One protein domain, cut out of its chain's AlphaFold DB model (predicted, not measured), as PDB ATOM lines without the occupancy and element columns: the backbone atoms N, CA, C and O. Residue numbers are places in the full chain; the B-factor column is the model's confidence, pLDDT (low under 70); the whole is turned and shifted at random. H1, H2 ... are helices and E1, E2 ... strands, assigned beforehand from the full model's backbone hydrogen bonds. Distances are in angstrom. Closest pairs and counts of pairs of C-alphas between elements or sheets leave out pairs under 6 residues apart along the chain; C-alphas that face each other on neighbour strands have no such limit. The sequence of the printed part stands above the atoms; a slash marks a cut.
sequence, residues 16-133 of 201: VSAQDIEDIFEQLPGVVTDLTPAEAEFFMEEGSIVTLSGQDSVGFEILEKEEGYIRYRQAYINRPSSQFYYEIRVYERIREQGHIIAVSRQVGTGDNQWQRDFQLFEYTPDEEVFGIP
ATOM      1  N   VAL A  16     128.627 159.149 179.395       36.25
ATOM      2  CA  VAL A  16     130.035 159.489 179.553       36.25
ATOM      3  C   VAL A  16     130.377 160.174 178.242       36.25
ATOM      4  O   VAL A  16     130.273 159.566 177.181       36.25
ATOM      5  N   SER A  17     130.591 161.482 178.294       41.69
ATOM      6  CA  SER A  17     130.921 162.255 177.106       41.69
ATOM      7  C   SER A  17     132.404 162.036 176.875       41.69
ATOM      8  O   SER A  17     133.200 162.930 177.152       41.69
ATOM      9  N   ALA A  18     132.772 160.837 176.421       44.66
ATOM     10  CA  ALA A  18     134.133 160.572 176.011       44.66
ATOM     11  C   ALA A  18     134.476 161.561 174.901       44.66
ATOM     12  O   ALA A  18     133.849 161.578 173.841       44.66
ATOM     13  N   GLN A  19     135.426 162.443 175.180       56.69
ATOM     14  CA  GLN A  19     136.040 163.224 174.124       56.69
ATOM     15  C   GLN A  19     136.781 162.297 173.168       56.69
ATOM     16  O   GLN A  19     137.324 161.268 173.583       56.69
ATOM     17  N   ASP A  20     136.754 162.666 171.888       71.44
ATOM     18  CA  ASP A  20     137.312 161.854 170.824       71.44
ATOM     19  C   ASP A  20     138.819 161.688 171.047       71.44
ATOM     20  O   ASP A  20     139.557 162.651 171.277       71.44
ATOM     21  N   ILE A  21     139.284 160.440 171.029       74.44
ATOM     22  CA  ILE A  21     140.710 160.133 171.161       74.44
ATOM     23  C   ILE A  21     141.505 160.769 170.013       74.44
ATOM     24  O   ILE A  21     142.693 161.021 170.180       74.44
ATOM     25  N   GLU A  22     140.845 161.049 168.886       77.88
ATOM     26  CA  GLU A  22     141.370 161.774 167.726       77.88
ATOM     27  C   GLU A  22     141.814 163.192 168.097       77.88
ATOM     28  O   GLU A  22     143.009 163.485 168.014       77.88
ATOM     29  N   ASP A  23     140.904 164.004 168.644       75.62
ATOM     30  CA  ASP A  23     141.186 165.381 169.076       75.62
ATOM     31  C   ASP A  23     142.349 165.437 170.076       75.62
ATOM     32  O   ASP A  23     143.195 166.333 170.050       75.62
ATOM     33  N   ILE A  24     142.403 164.458 170.982       74.25
ATOM     34  CA  ILE A  24     143.450 164.371 171.997       74.25
ATOM     35  C   ILE A  24     144.778 163.941 171.371       74.25
ATOM     36  O   ILE A  24     145.824 164.490 171.714       74.25
ATOM     37  N   PHE A  25     144.763 162.973 170.454       77.94
ATOM     38  CA  PHE A  25     145.970 162.467 169.809       77.94
ATOM     39  C   PHE A  25     146.668 163.539 168.967       77.94
ATOM     40  O   PHE A  25     147.895 163.659 169.019       77.94
ATOM     41  N   GLU A  26     145.899 164.365 168.262       73.12
ATOM     42  CA  GLU A  26     146.401 165.495 167.470       73.12
ATOM     43  C   GLU A  26     147.065 166.588 168.317       73.12
ATOM     44  O   GLU A  26     147.907 167.336 167.816       73.12
ATOM     45  N   GLN A  27     146.742 166.648 169.612       71.12
ATOM     46  CA  GLN A  27     147.320 167.586 170.579       71.12
ATOM     47  C   GLN A  27     148.470 166.996 171.412       71.12
ATOM     48  O   GLN A  27     149.113 167.713 172.179       71.12
ATOM     49  N   LEU A  28     148.814 165.718 171.206       71.06
ATOM     50  CA  LEU A  28     149.991 165.066 171.795       71.06
ATOM     51  C   LEU A  28     151.339 165.171 171.024       71.06
ATOM     52  O   LEU A  28     152.320 164.580 171.520       71.06
ATOM     53  N   PRO A  29     151.486 165.839 169.852       57.53
ATOM     54  CA  PRO A  29     152.732 165.769 169.099       57.53
ATOM     55  C   PRO A  29     153.883 166.452 169.847       57.53
ATOM     56  O   PRO A  29     153.741 167.514 170.450       57.53
ATOM     57  N   GLY A  30     155.047 165.793 169.833       55.41
ATOM     58  CA  GLY A  30     156.261 166.213 170.545       55.41
ATOM     59  C   GLY A  30     156.461 165.571 171.922       55.41
ATOM     60  O   GLY A  30     157.567 165.623 172.463       55.41
ATOM     61  N   VAL A  31     155.430 164.924 172.475       59.28
ATOM     62  CA  VAL A  31     155.505 164.254 173.784       59.28
ATOM     63  C   VAL A  31     155.377 162.735 173.662       59.28
ATOM     64  O   VAL A  31     156.074 161.992 174.357       59.28
ATOM     65  N   VAL A  32     154.513 162.270 172.757       65.62
ATOM     66  CA  VAL A  32     154.189 160.841 172.595       65.62
ATOM     67  C   VAL A  32     154.562 160.311 171.213       65.62
ATOM     68  O   VAL A  32     154.905 159.138 171.063       65.62
ATOM     69  N   THR A  33     154.531 161.183 170.208       71.00
ATOM     70  CA  THR A  33     154.768 160.848 168.808       71.00
ATOM     71  C   THR A  33     155.652 161.897 168.132       71.00
ATOM     72  O   THR A  33     155.595 163.079 168.479       71.00
ATOM     73  N   ASP A  34     156.465 161.443 167.173       75.38
ATOM     74  CA  ASP A  34     157.294 162.293 166.303       75.38
ATOM     75  C   ASP A  34     156.500 162.836 165.095       75.38
ATOM     76  O   ASP A  34     157.066 163.533 164.256       75.38
ATOM     77  N   LEU A  35     155.214 162.484 164.971       83.81
ATOM     78  CA  LEU A  35     154.348 162.954 163.889       83.81
ATOM     79  C   LEU A  35     154.073 164.456 164.030       83.81
ATOM     80  O   LEU A  35     153.838 164.962 165.130       83.81
ATOM     81  N   THR A  36     154.058 165.169 162.908       84.19
ATOM     82  CA  THR A  36     153.478 166.516 162.838       84.19
ATOM     83  C   THR A  36     151.954 166.456 163.022       84.19
ATOM     84  O   THR A  36     151.368 165.397 162.797       84.19
ATOM     85  N   PRO A  37     151.275 167.568 163.368       82.00
ATOM     86  CA  PRO A  37     149.816 167.570 163.509       82.00
ATOM     87  C   PRO A  37     149.074 167.028 162.277       82.00
ATOM     88  O   PRO A  37     148.213 166.171 162.414       82.00
ATOM     89  N   ALA A  38     149.480 167.429 161.066       84.81
ATOM     90  CA  ALA A  38     148.863 166.947 159.824       84.81
ATOM     91  C   ALA A  38     149.107 165.447 159.570       84.81
ATOM     92  O   ALA A  38     148.276 164.755 158.991       84.81
ATOM     93  N   GLU A  39     150.261 164.926 159.987       88.31
ATOM     94  CA  GLU A  39     150.545 163.493 159.900       88.31
ATOM     95  C   GLU A  39     149.797 162.693 160.966       88.31
ATOM     96  O   GLU A  39     149.453 161.541 160.713       88.31
ATOM     97  N   ALA A  40     149.561 163.280 162.141       85.69
ATOM     98  CA  ALA A  40     148.749 162.686 163.193       85.69
ATOM     99  C   ALA A  40     147.281 162.586 162.757       85.69
ATOM    100  O   ALA A  40     146.722 161.501 162.861       85.69
ATOM    101  N   GLU A  41     146.711 163.653 162.187       86.38
ATOM    102  CA  GLU A  41     145.363 163.667 161.594       86.38
ATOM    103  C   GLU A  41     145.225 162.554 160.537       86.38
ATOM    104  O   GLU A  41     144.407 161.644 160.676       86.38
ATOM    105  N   PHE A  42     146.127 162.529 159.546       89.44
ATOM    106  CA  PHE A  42     146.142 161.480 158.519       89.44
ATOM    107  C   PHE A  42     146.293 160.072 159.114       89.44
ATOM    108  O   PHE A  42     145.642 159.126 158.680       89.44
ATOM    109  N   PHE A  43     147.161 159.905 160.114       90.88
ATOM    110  CA  PHE A  43     147.359 158.625 160.789       90.88
ATOM    111  C   PHE A  43     146.110 158.157 161.544       90.88
ATOM    112  O   PHE A  43     145.825 156.958 161.550       90.88
ATOM    113  N   MET A  44     145.369 159.077 162.164       88.44
ATOM    114  CA  MET A  44     144.129 158.771 162.880       88.44
ATOM    115  C   MET A  44     142.990 158.371 161.937       88.44
ATOM    116  O   MET A  44     142.175 157.527 162.330       88.44
ATOM    117  N   GLU A  45     142.971 158.919 160.717       90.06
ATOM    118  CA  GLU A  45     142.017 158.588 159.651       90.06
ATOM    119  C   GLU A  45     142.355 157.255 158.961       90.06
ATOM    120  O   GLU A  45     141.529 156.345 158.896       90.06
ATOM    121  N   GLU A  46     143.590 157.103 158.482       93.44
ATOM    122  CA  GLU A  46     144.002 155.969 157.642       93.44
ATOM    123  C   GLU A  46     144.486 154.756 158.451       93.44
ATOM    124  O   GLU A  46     144.679 153.658 157.920       93.44
ATOM    125  N   GLY A  47     144.746 154.941 159.744       91.88
ATOM    126  CA  GLY A  47     145.232 153.904 160.652       91.88
ATOM    127  C   GLY A  47     146.696 153.506 160.450       91.88
ATOM    128  O   GLY A  47     147.233 152.715 161.228       91.88
ATOM    129  N   SER A  48     147.382 154.036 159.436       93.94
ATOM    130  CA  SER A  48     148.811 153.810 159.234       93.94
ATOM    131  C   SER A  48     149.469 154.948 158.463       93.94
ATOM    132  O   SER A  48     148.865 155.554 157.584       93.94
ATOM    133  N   ILE A  49     150.733 155.232 158.780       93.50
ATOM    134  CA  ILE A  49     151.535 156.216 158.049       93.50
ATOM    135  C   ILE A  49     153.010 155.811 158.052       93.50
ATOM    136  O   ILE A  49     153.511 155.211 159.004       93.50
ATOM    137  N   VAL A  50     153.729 156.155 156.984       90.94
ATOM    138  CA  VAL A  50     155.196 156.120 156.949       90.94
ATOM    139  C   VAL A  50     155.708 157.544 156.796       90.94
ATOM    140  O   VAL A  50     155.370 158.214 155.824       90.94
ATOM    141  N   THR A  51     156.552 157.984 157.725       89.94
ATOM    142  CA  THR A  51     157.163 159.321 157.706       89.94
ATOM    143  C   THR A  51     158.675 159.262 157.968       89.94
ATOM    144  O   THR A  51     159.257 158.188 158.155       89.94
ATOM    145  N   LEU A  52     159.333 160.419 157.943       83.88
ATOM    146  CA  LEU A  52     160.724 160.625 158.310       83.88
ATOM    147  C   LEU A  52     160.820 161.197 159.731       83.88
ATOM    148  O   LEU A  52     160.444 162.337 159.974       83.88
ATOM    149  N   SER A  53     161.420 160.435 160.649       77.44
ATOM    150  CA  SER A  53     161.871 160.949 161.948       77.44
ATOM    151  C   SER A  53     163.383 161.185 161.871       77.44
ATOM    152  O   SER A  53     164.198 160.255 161.890       77.44
ATOM    153  N   GLY A  54     163.775 162.444 161.666       78.06
ATOM    154  CA  GLY A  54     165.162 162.828 161.394       78.06
ATOM    155  C   GLY A  54     165.683 162.286 160.057       78.06
ATOM    156  O   GLY A  54     165.329 162.795 158.999       78.06
ATOM    157  N   GLN A  55     166.586 161.301 160.105       79.56
ATOM    158  CA  GLN A  55     167.175 160.657 158.914       79.56
ATOM    159  C   GLN A  55     166.606 159.254 158.654       79.56
ATOM    160  O   GLN A  55     167.024 158.587 157.708       79.56
ATOM    161  N   ASP A  56     165.684 158.784 159.496       81.94
ATOM    162  CA  ASP A  56     165.154 157.429 159.409       81.94
ATOM    163  C   ASP A  56     163.705 157.426 158.930       81.94
ATOM    164  O   ASP A  56     162.893 158.246 159.351       81.94
ATOM    165  N   SER A  57     163.364 156.446 158.093       87.56
ATOM    166  CA  SER A  57     161.974 156.143 157.762       87.56
ATOM    167  C   SER A  57     161.344 155.332 158.890       87.56
ATOM    168  O   SER A  57     161.883 154.297 159.301       87.56
ATOM    169  N   VAL A  58     160.198 155.797 159.373       88.62
ATOM    170  CA  VAL A  58     159.469 155.227 160.505       88.62
ATOM    171  C   VAL A  58     158.039 154.938 160.075       88.62
ATOM    172  O   VAL A  58     157.361 155.813 159.548       88.62
ATOM    173  N   GLY A  59     157.600 153.700 160.284       90.00
ATOM    174  CA  GLY A  59     156.217 153.288 160.079       90.00
ATOM    175  C   GLY A  59     155.439 153.295 161.390       90.00
ATOM    176  O   GLY A  59     155.936 152.791 162.402       90.00
ATOM    177  N   PHE A  60     154.221 153.821 161.336       91.75
ATOM    178  CA  PHE A  60     153.231 153.818 162.403       91.75
ATOM    179  C   PHE A  60     152.001 153.022 161.950       91.75
ATOM    180  O   PHE A  60     151.582 153.132 160.799       91.75
ATOM    181  N   GLU A  61     151.432 152.211 162.838       93.00
ATOM    182  CA  GLU A  61     150.234 151.401 162.568       93.00
ATOM    183  C   GLU A  61     149.361 151.330 163.822       93.00
ATOM    184  O   GLU A  61     149.841 150.907 164.876       93.00
ATOM    185  N   ILE A  62     148.089 151.715 163.710       93.50
ATOM    186  CA  ILE A  62     147.078 151.497 164.745       93.50
ATOM    187  C   ILE A  62     146.784 149.999 164.817       93.50
ATOM    188  O   ILE A  62     146.398 149.372 163.835       93.50
ATOM    189  N   LEU A  63     146.969 149.423 166.001       91.06
ATOM    190  CA  LEU A  63     146.662 148.022 166.281       91.06
ATOM    191  C   LEU A  63     145.269 147.862 166.889       91.06
ATOM    192  O   LEU A  63     144.619 146.842 166.683       91.06
ATOM    193  N   GLU A  64     144.843 148.850 167.672       90.44
ATOM    194  CA  GLU A  64     143.577 148.852 168.395       90.44
ATOM    195  C   GLU A  64     143.150 150.302 168.635       90.44
ATOM    196  O   GLU A  64     143.978 151.145 168.989       90.44
ATOM    197  N   LYS A  65     141.869 150.599 168.423       88.88
ATOM    198  CA  LYS A  65     141.275 151.920 168.648       88.88
ATOM    199  C   LYS A  65     139.875 151.716 169.201       88.88
ATOM    200  O   LYS A  65     139.049 151.056 168.573       88.88
ATOM    201  N   GLU A  66     139.641 152.266 170.380       86.06
ATOM    202  CA  GLU A  66     138.360 152.255 171.076       86.06
ATOM    203  C   GLU A  66     138.085 153.658 171.633       86.06
ATOM    204  O   GLU A  66     138.931 154.552 171.584       86.06
ATOM    205  N   GLU A  67     136.895 153.866 172.185       81.62
ATOM    206  CA  GLU A  67     136.520 155.132 172.813       81.62
ATOM    207  C   GLU A  67     137.510 155.507 173.935       81.62
ATOM    208  O   GLU A  67     137.706 154.765 174.901       81.62
ATOM    209  N   GLY A  68     138.186 156.652 173.777       79.88
ATOM    210  CA  GLY A  68     139.208 157.130 174.711       79.88
ATOM    211  C   GLY A  68     140.468 156.257 174.790       79.88
ATOM    212  O   GLY A  68     141.232 156.405 175.744       79.88
ATOM    213  N   TYR A  69     140.704 155.344 173.841       85.12
ATOM    214  CA  TYR A  69     141.861 154.446 173.840       85.12
ATOM    215  C   TYR A  69     142.444 154.237 172.442       85.12
ATOM    216  O   TYR A  69     141.735 153.958 171.479       85.12
ATOM    217  N   ILE A  70     143.769 154.285 172.346       88.44
ATOM    218  CA  ILE A  70     144.491 153.902 171.135       88.44
ATOM    219  C   ILE A  70     145.752 153.123 171.488       88.44
ATOM    220  O   ILE A  70     146.533 153.505 172.364       88.44
ATOM    221  N   ARG A  71     145.980 152.042 170.745       89.19
ATOM    222  CA  ARG A  71     147.235 151.308 170.711       89.19
ATOM    223  C   ARG A  71     147.810 151.350 169.313       89.19
ATOM    224  O   ARG A  71     147.161 150.931 168.359       89.19
ATOM    225  N   TYR A  72     149.063 151.763 169.202       90.12
ATOM    226  CA  TYR A  72     149.768 151.759 167.928       90.12
ATOM    227  C   TYR A  72     151.197 151.249 168.053       90.12
ATOM    228  O   TYR A  72     151.815 151.262 169.121       90.12
ATOM    229  N   ARG A  73     151.728 150.776 166.930       90.12
ATOM    230  CA  ARG A  73     153.108 150.329 166.768       90.12
ATOM    231  C   ARG A  73     153.904 151.383 166.013       90.12
ATOM    232  O   ARG A  73     153.433 151.886 165.004       90.12
ATOM    233  N   GLN A  74     155.137 151.623 166.443       88.81
ATOM    234  CA  GLN A  74     156.158 152.379 165.720       88.81
ATOM    235  C   GLN A  74     157.348 151.457 165.411       88.81
ATOM    236  O   GLN A  74     157.878 150.784 166.302       88.81
ATOM    237  N   ALA A  75     157.791 151.428 164.153       87.44
ATOM    238  CA  ALA A  75     158.926 150.620 163.708       87.44
ATOM    239  C   ALA A  75     159.822 151.394 162.729       87.44
ATOM    240  O   ALA A  75     159.331 151.975 161.763       87.44
ATOM    241  N   TYR A  76     161.143 151.370 162.941       84.75
ATOM    242  CA  TYR A  76     162.082 151.955 161.979       84.75
ATOM    243  C   TYR A  76     162.324 150.974 160.832       84.75
ATOM    244  O   TYR A  76     162.708 149.828 161.060       84.75
ATOM    245  N   ILE A  77     162.131 151.439 159.600       81.38
ATOM    246  CA  ILE A  77     162.200 150.615 158.383       81.38
ATOM    247  C   ILE A  77     163.656 150.323 158.002       81.38
ATOM    248  O   ILE A  77     163.991 149.219 157.581       81.38
ATOM    249  N   ASN A  78     164.545 151.300 158.199       72.25
ATOM    250  CA  ASN A  78     165.924 151.241 157.700       72.25
ATOM    251  C   ASN A  78     166.947 150.805 158.762       72.25
ATOM    252  O   ASN A  78     168.152 150.853 158.513       72.25
ATOM    253  N   ARG A  79     166.501 150.400 159.957       65.25
ATOM    254  CA  ARG A  79     167.382 149.971 161.052       65.25
ATOM    255  C   ARG A  79     166.925 148.630 161.621       65.25
ATOM    256  O   ARG A  79     165.721 148.425 161.756       65.25
ATOM    257  N   PRO A  80     167.852 147.746 162.036       57.84
ATOM    258  CA  PRO A  80     167.514 146.603 162.875       57.84
ATOM    259  C   PRO A  80     167.085 147.148 164.242       57.84
ATOM    260  O   PRO A  80     167.914 147.364 165.122       57.84
ATOM    261  N   SER A  81     165.809 147.498 164.386       59.72
ATOM    262  CA  SER A  81     165.316 148.231 165.548       59.72
ATOM    263  C   SER A  81     164.211 147.475 166.264       59.72
ATOM    264  O   SER A  81     163.395 146.780 165.657       59.72
ATOM    265  N   SER A  82     164.223 147.615 167.585       64.25
ATOM    266  CA  SER A  82     163.132 147.216 168.455       64.25
ATOM    267  C   SER A  82     161.846 147.920 168.025       64.25
ATOM    268  O   SER A  82     161.867 149.109 167.708       64.25
ATOM    269  N   GLN A  83     160.732 147.195 168.035       81.00
ATOM    270  CA  GLN A  83     159.424 147.796 167.811       81.00
ATOM    271  C   GLN A  83     158.989 148.492 169.096       81.00
ATOM    272  O   GLN A  83     159.167 147.955 170.197       81.00
ATOM    273  N   PHE A  84     158.425 149.683 168.945       84.12
ATOM    274  CA  PHE A  84     157.792 150.402 170.036       84.12
ATOM    275  C   PHE A  84     156.286 150.227 169.924       84.12
ATOM    276  O   PHE A  84     155.727 150.281 168.832       84.12
ATOM    277  N   TYR A  85     155.645 150.016 171.061       85.69
ATOM    278  CA  TYR A  85     154.198 149.980 171.178       85.69
ATOM    279  C   TYR A  85     153.798 151.091 172.128       85.69
ATOM    280  O   TYR A  85     154.363 151.210 173.217       85.69
ATOM    281  N   TYR A  86     152.842 151.898 171.711       86.31
ATOM    282  CA  TYR A  86     152.303 152.981 172.509       86.31
ATOM    283  C   TYR A  86     150.850 152.667 172.799       86.31
ATOM    284  O   TYR A  86     150.110 152.258 171.908       86.31
ATOM    285  N   GLU A  87     150.470 152.838 174.054       86.69
ATOM    286  CA  GLU A  87     149.094 152.721 174.511       86.69
ATOM    287  C   GLU A  87     148.731 154.034 175.183       86.69
ATOM    288  O   GLU A  87     149.380 154.435 176.155       86.69
ATOM    289  N   ILE A  88     147.723 154.702 174.643       85.12
ATOM    290  CA  ILE A  88     147.224 155.976 175.135       85.12
ATOM    291  C   ILE A  88     145.796 155.759 175.588       85.12
ATOM    292  O   ILE A  88     144.992 155.169 174.867       85.12
ATOM    293  N   ARG A  89     145.481 156.230 176.791       84.19
ATOM    294  CA  ARG A  89     144.126 156.179 177.318       84.19
ATOM    295  C   ARG A  89     143.740 157.469 177.998       84.19
ATOM    296  O   ARG A  89     144.531 158.039 178.746       84.19
ATOM    297  N   VAL A  90     142.500 157.857 177.786       79.19
ATOM    298  CA  VAL A  90     141.887 159.052 178.334       79.19
ATOM    299  C   VAL A  90     140.949 158.629 179.454       79.19
ATOM    300  O   VAL A  90     140.116 157.738 179.291       79.19
ATOM    301  N   TYR A  91     141.108 159.246 180.618       74.62
ATOM    302  CA  TYR A  91     140.219 159.077 181.759       74.62
ATOM    303  C   TYR A  91     139.555 160.408 182.082       74.62
ATOM    304  O   TYR A  91     140.235 161.428 182.177       74.62
ATOM    305  N   GLU A  92     138.252 160.396 182.338       69.19
ATOM    306  CA  GLU A  92     137.579 161.550 182.928       69.19
ATOM    307  C   GLU A  92     138.051 161.758 184.376       69.19
ATOM    308  O   GLU A  92     138.202 160.805 185.156       69.19
ATOM    309  N   ARG A  93     138.252 163.016 184.779       64.38
ATOM    310  CA  ARG A  93     138.420 163.333 186.199       64.38
ATOM    311  C   ARG A  93     137.103 163.110 186.938       64.38
ATOM    312  O   ARG A  93     136.074 163.692 186.633       64.38
ATOM    313  N   ILE A  94     137.168 162.332 188.016       53.28
ATOM    314  CA  ILE A  94     136.003 161.973 188.843       53.28
ATOM    315  C   ILE A  94     135.408 163.196 189.591       53.28
ATOM    316  O   ILE A  94     134.314 163.099 190.146       53.28
ATOM    317  N   ARG A  95     136.114 164.341 189.672       51.84
ATOM    318  CA  ARG A  95     135.724 165.484 190.534       51.84
ATOM    319  C   ARG A  95     135.980 166.893 189.982       51.84
ATOM    320  O   ARG A  95     135.528 167.848 190.604       51.84
ATOM    321  N   GLU A  96     136.685 167.035 188.867       58.31
ATOM    322  CA  GLU A  96     137.058 168.325 188.266       58.31
ATOM    323  C   GLU A  96     136.802 168.260 186.753       58.31
ATOM    324  O   GLU A  96     136.756 167.166 186.193       58.31
ATOM    325  N   GLN A  97     136.609 169.409 186.098       60.47
ATOM    326  CA  GLN A  97     136.559 169.468 184.634       60.47
ATOM    327  C   GLN A  97     137.968 169.197 184.097       60.47
ATOM    328  O   GLN A  97     138.893 169.933 184.425       60.47
ATOM    329  N   GLY A  98     138.142 168.124 183.326       66.88
ATOM    330  CA  GLY A  98     139.427 167.779 182.720       66.88
ATOM    331  C   GLY A  98     139.605 166.283 182.488       66.88
ATOM    332  O   GLY A  98     138.898 165.445 183.056       66.88
ATOM    333  N   HIS A  99     140.587 165.957 181.659       75.12
ATOM    334  CA  HIS A  99     140.935 164.602 181.266       75.12
ATOM    335  C   HIS A  99     142.350 164.262 181.722       75.12
ATOM    336  O   HIS A  99     143.252 165.100 181.757       75.12
ATOM    337  N   ILE A 100     142.542 162.997 182.077       74.94
ATOM    338  CA  ILE A 100     143.840 162.422 182.402       74.94
ATOM    339  C   ILE A 100     144.255 161.557 181.228       74.94
ATOM    340  O   ILE A 100     143.584 160.572 180.921       74.94
ATOM    341  N   ILE A 101     145.383 161.887 180.612       77.81
ATOM    342  CA  ILE A 101     145.946 161.097 179.525       77.81
ATOM    343  C   ILE A 101     147.065 160.239 180.098       77.81
ATOM    344  O   ILE A 101     148.048 160.727 180.654       77.81
ATOM    345  N   ALA A 102     146.896 158.934 179.965       78.62
ATOM    346  CA  ALA A 102     147.848 157.913 180.346       78.62
ATOM    347  C   ALA A 102     148.557 157.411 179.095       78.62
ATOM    348  O   ALA A 102     147.906 156.867 178.211       78.62
ATOM    349  N   VAL A 103     149.879 157.560 179.036       80.56
ATOM    350  CA  VAL A 103     150.695 157.115 177.901       80.56
ATOM    351  C   VAL A 103     151.690 156.078 178.384       80.56
ATOM    352  O   VAL A 103     152.565 156.376 179.196       80.56
ATOM    353  N   SER A 104     151.582 154.859 177.875       80.19
ATOM    354  CA  SER A 104     152.535 153.781 178.121       80.19
ATOM    355  C   SER A 104     153.356 153.514 176.873       80.19
ATOM    356  O   SER A 104     152.794 153.225 175.820       80.19
ATOM    357  N   ARG A 105     154.684 153.509 177.010       79.19
ATOM    358  CA  ARG A 105     155.591 153.035 175.962       79.19
ATOM    359  C   ARG A 105     156.119 151.663 176.325       79.19
ATOM    360  O   ARG A 105     156.715 151.457 177.386       79.19
ATOM    361  N   GLN A 106     155.972 150.726 175.408       78.19
ATOM    362  CA  GLN A 106     156.528 149.388 175.498       78.19
ATOM    363  C   GLN A 106     157.528 149.174 174.363       78.19
ATOM    364  O   GLN A 106     157.432 149.776 173.295       78.19
ATOM    365  N   VAL A 107     158.520 148.330 174.609       74.25
ATOM    366  CA  VAL A 107     159.509 147.895 173.626       74.25
ATOM    367  C   VAL A 107     159.422 146.393 173.525       74.25
ATOM    368  O   VAL A 107     159.358 145.722 174.549       74.25
ATOM    369  N   GLY A 108     159.443 145.852 172.316       69.44
ATOM    370  CA  GLY A 108     159.355 144.412 172.159       69.44
ATOM    371  C   GLY A 108     159.682 143.903 170.772       69.44
ATOM    372  O   GLY A 108     159.885 144.669 169.827       69.44
ATOM    373  N   THR A 109     159.720 142.580 170.671       63.09
ATOM    374  CA  THR A 109     159.804 141.831 169.416       63.09
ATOM    375  C   THR A 109     158.820 140.662 169.467       63.09
ATOM    376  O   THR A 109     158.930 139.778 170.318       63.09
ATOM    377  N   GLY A 110     157.840 140.662 168.557       62.66
ATOM    378  CA  GLY A 110     156.746 139.686 168.567       62.66
ATOM    379  C   GLY A 110     155.944 139.740 169.872       62.66
ATOM    380  O   GLY A 110     155.537 140.819 170.308       62.66
ATOM    381  N   ASP A 111     155.770 138.584 170.513       58.47
ATOM    382  CA  ASP A 111     154.993 138.437 171.753       58.47
ATOM    383  C   ASP A 111     155.741 138.909 173.014       58.47
ATOM    384  O   ASP A 111     155.147 139.061 174.083       58.47
ATOM    385  N   ASN A 112     157.051 139.163 172.919       62.75
ATOM    386  CA  ASN A 112     157.852 139.633 174.045       62.75
ATOM    387  C   ASN A 112     157.838 141.163 174.096       62.75
ATOM    388  O   ASN A 112     158.645 141.816 173.434       62.75
ATOM    389  N   GLN A 113     156.919 141.727 174.885       65.62
ATOM    390  CA  GLN A 113     156.776 143.170 175.099       65.62
ATOM    391  C   GLN A 113     157.139 143.544 176.543       65.62
ATOM    392  O   GLN A 113     156.625 142.974 177.509       65.62
ATOM    393  N   TRP A 114     158.031 144.520 176.693       68.31
ATOM    394  CA  TRP A 114     158.471 145.068 177.972       68.31
ATOM    395  C   TRP A 114     158.044 146.524 178.080       68.31
ATOM    396  O   TRP A 114     158.369 147.344 177.223       68.31
ATOM    397  N   GLN A 115     157.346 146.873 179.158       67.75
ATOM    398  CA  GLN A 115     157.014 148.265 179.441       67.75
ATOM    399  C   GLN A 115     158.303 149.043 179.750       67.75
ATOM    400  O   GLN A 115     159.047 148.681 180.665       67.75
ATOM    401  N   ARG A 116     158.573 150.088 178.960       64.12
ATOM    402  CA  ARG A 116     159.796 150.900 179.027       64.12
ATOM    403  C   ARG A 116     159.606 152.204 179.781       64.12
ATOM    404  O   ARG A 116     160.567 152.662 180.400       64.12
ATOM    405  N   ASP A 117     158.424 152.796 179.743       67.12
ATOM    406  CA  ASP A 117     158.047 153.916 180.601       67.12
ATOM    407  C   ASP A 117     156.536 154.153 180.556       67.12
ATOM    408  O   ASP A 117     155.797 153.524 179.794       67.12
ATOM    409  N   PHE A 118     156.087 155.029 181.448       74.19
ATOM    410  CA  PHE A 118     154.718 155.493 181.514       74.19
ATOM    411  C   PHE A 118     154.689 156.965 181.941       74.19
ATOM    412  O   PHE A 118     155.440 157.370 182.836       74.19
ATOM    413  N   GLN A 119     153.843 157.763 181.296       74.38
ATOM    414  CA  GLN A 119     153.686 159.192 181.541       74.38
ATOM    415  C   GLN A 119     152.210 159.555 181.706       74.38
ATOM    416  O   GLN A 119     151.324 158.899 181.161       74.38
ATOM    417  N   LEU A 120     151.968 160.593 182.507       76.12
ATOM    418  CA  LEU A 120     150.644 161.149 182.749       76.12
ATOM    419  C   LEU A 120     150.633 162.607 182.326       76.12
ATOM    420  O   LEU A 120     151.528 163.366 182.718       76.12
ATOM    421  N   PHE A 121     149.578 162.972 181.608       75.94
ATOM    422  CA  PHE A 121     149.277 164.338 181.209       75.94
ATOM    423  C   PHE A 121     147.890 164.739 181.679       75.94
ATOM    424  O   PHE A 121     147.005 163.894 181.849       75.94
ATOM    425  N   GLU A 122     147.732 166.031 181.914       74.31
ATOM    426  CA  GLU A 122     146.427 166.646 182.078       74.31
ATOM    427  C   GLU A 122     146.070 167.344 180.771       74.31
ATOM    428  O   GLU A 122     146.942 167.866 180.070       74.31
ATOM    429  N   TYR A 123     144.788 167.275 180.435       70.25
ATOM    430  CA  TYR A 123     144.223 167.903 179.259       70.25
ATOM    431  C   TYR A 123     142.885 168.525 179.623       70.25
ATOM    432  O   TYR A 123     141.997 167.853 180.160       70.25
ATOM    433  N   THR A 124     142.725 169.801 179.304       66.88
ATOM    434  CA  THR A 124     141.414 170.432 179.229       66.88
ATOM    435  C   THR A 124     141.215 170.903 177.788       66.88
ATOM    436  O   THR A 124     142.189 171.260 177.135       66.88
ATOM    437  N   PRO A 125     139.983 170.899 177.254       61.84
ATOM    438  CA  PRO A 125     139.751 171.216 175.838       61.84
ATOM    439  C   PRO A 125     140.195 172.630 175.440       61.84
ATOM    440  O   PRO A 125     140.410 172.903 174.262       61.84
ATOM    441  N   ASP A 126     140.324 173.512 176.434       60.03
ATOM    442  CA  ASP A 126     140.692 174.917 176.289       60.03
ATOM    443  C   ASP A 126     142.174 175.200 176.652       60.03
ATOM    444  O   ASP A 126     142.613 176.345 176.539       60.03
ATOM    445  N   GLU A 127     142.956 174.198 177.088       59.34
ATOM    446  CA  GLU A 127     144.370 174.342 177.484       59.34
ATOM    447  C   GLU A 127     145.290 173.344 176.752       59.34
ATOM    448  O   GLU A 127     144.873 172.285 176.294       59.34
ATOM    449  N   GLU A 128     146.581 173.680 176.649       64.06
ATOM    450  CA  GLU A 128     147.603 172.799 176.066       64.06
ATOM    451  C   GLU A 128     147.820 171.537 176.920       64.06
ATOM    452  O   GLU A 128     147.684 171.566 178.142       64.06
ATOM    453  N   VAL A 129     148.240 170.426 176.303       67.62
ATOM    454  CA  VAL A 129     148.658 169.230 177.049       67.62
ATOM    455  C   VAL A 129     149.937 169.530 177.836       67.62
ATOM    456  O   VAL A 129     150.972 169.854 177.253       67.62
ATOM    457  N   PHE A 130     149.915 169.338 179.158       70.12
ATOM    458  CA  PHE A 130     151.101 169.517 180.000       70.12
ATOM    459  C   PHE A 130     151.445 168.282 180.838       70.12
ATOM    460  O   PHE A 130     150.596 167.524 181.314       70.12
ATOM    461  N   GLY A 131     152.752 168.071 181.018       67.31
ATOM    462  CA  GLY A 131     153.282 167.001 181.857       67.31
ATOM    463  C   GLY A 131     152.947 167.228 183.329       67.31
ATOM    464  O   GLY A 131     153.185 168.306 183.870       67.31
ATOM    465  N   ILE A 132     152.444 166.190 183.998       68.31
ATOM    466  CA  ILE A 132     151.980 166.323 185.381       68.31
ATOM    467  C   ILE A 132     153.157 166.240 186.378       68.31
ATOM    468  O   ILE A 132     153.923 165.253 186.348       68.31
ATOM    469  N   PRO A 133     153.282 167.209 187.313       64.75
ATOM    470  CA  PRO A 133     154.257 167.169 188.400       64.75
ATOM    471  C   PRO A 133     154.128 165.917 189.290       64.75
ATOM    472  O   PRO A 133     153.048 165.341 189.417       64.75
TER     473      PRO A 133
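This is residues 16 to 133 of the 201 residues of an uncharacterized protein of Flavobacteriia bacterium (UniProt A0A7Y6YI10). One twisted, curled sheet of six strands makes a wall, with the short helices H1 and H2 over one face, in two layers, and the other face bare. The sheet is a meander, each strand the antiparallel neighbour of the one before, in the order E1 E2 E3 E4 E5 E6. The printed part has 118 residues, H1 and H2 coming before the strands; its class is mixed, helices and strands. It is compact, with a radius of gyration of the C-alphas of 14.4 A, and elongated, spanning 46 by 30 by 26 A.

Edge strand E1, residues 48 to 53, and E2, residues 56 to 66, form an antiparallel hairpin, with N 51 and O 58 within hydrogen-bond range at 2.9 A. Further hairpins follow: E2 with E3, residues 69 to 76, N 61 and O 73 at 3.0 A; E3 with E4, residues 83 to 92, N 72 and O 86 at 2.9 A; E4 with E5, residues 99 to 109, N 87 and O 104 at 2.9 A; E5 with edge strand E6, residues 112 to 123, N 103 and O 119 at 2.9 A. E6 bends by 53 degrees at residue 116. H2, residues 37 to 46, is on the sheet over E2, height 8.1 A, slantwise to the strands at 49 degrees to E2 on the local plane; its closest C-alphas to E1 are Phe 43 and Ile 49, 5.5 A. H1, residues 21 to 26, is on the sheet over E4, height 8.1 A, and only just stands up from it, rising 41 degrees. H1 and H2 form a helical hairpin and touch, closest at the C-alphas of Glu 26 and Pro 37, 5.6 A, running opposite ways at a tilt of 35 degrees, only just steep. In both, every O i to N i+4 pair is within hydrogen-bond range.

H1 begins at C-alpha 21 (140.710, 160.133, 171.161); H2 is 14.2 A long. E2 measures 29.7 A, E4 29.9 A, E5 31.9 A and E6 31.8 A, ending at C-alpha 123 (144.223, 167.903, 179.259).

The C-alphas farthest apart are those of Asn 78 and Arg 95, 46.8 A. The printed part has no cut and no long link. Mean pLDDT of the printed part is 75.6; 38 residues are under 70, among them 108 to 117.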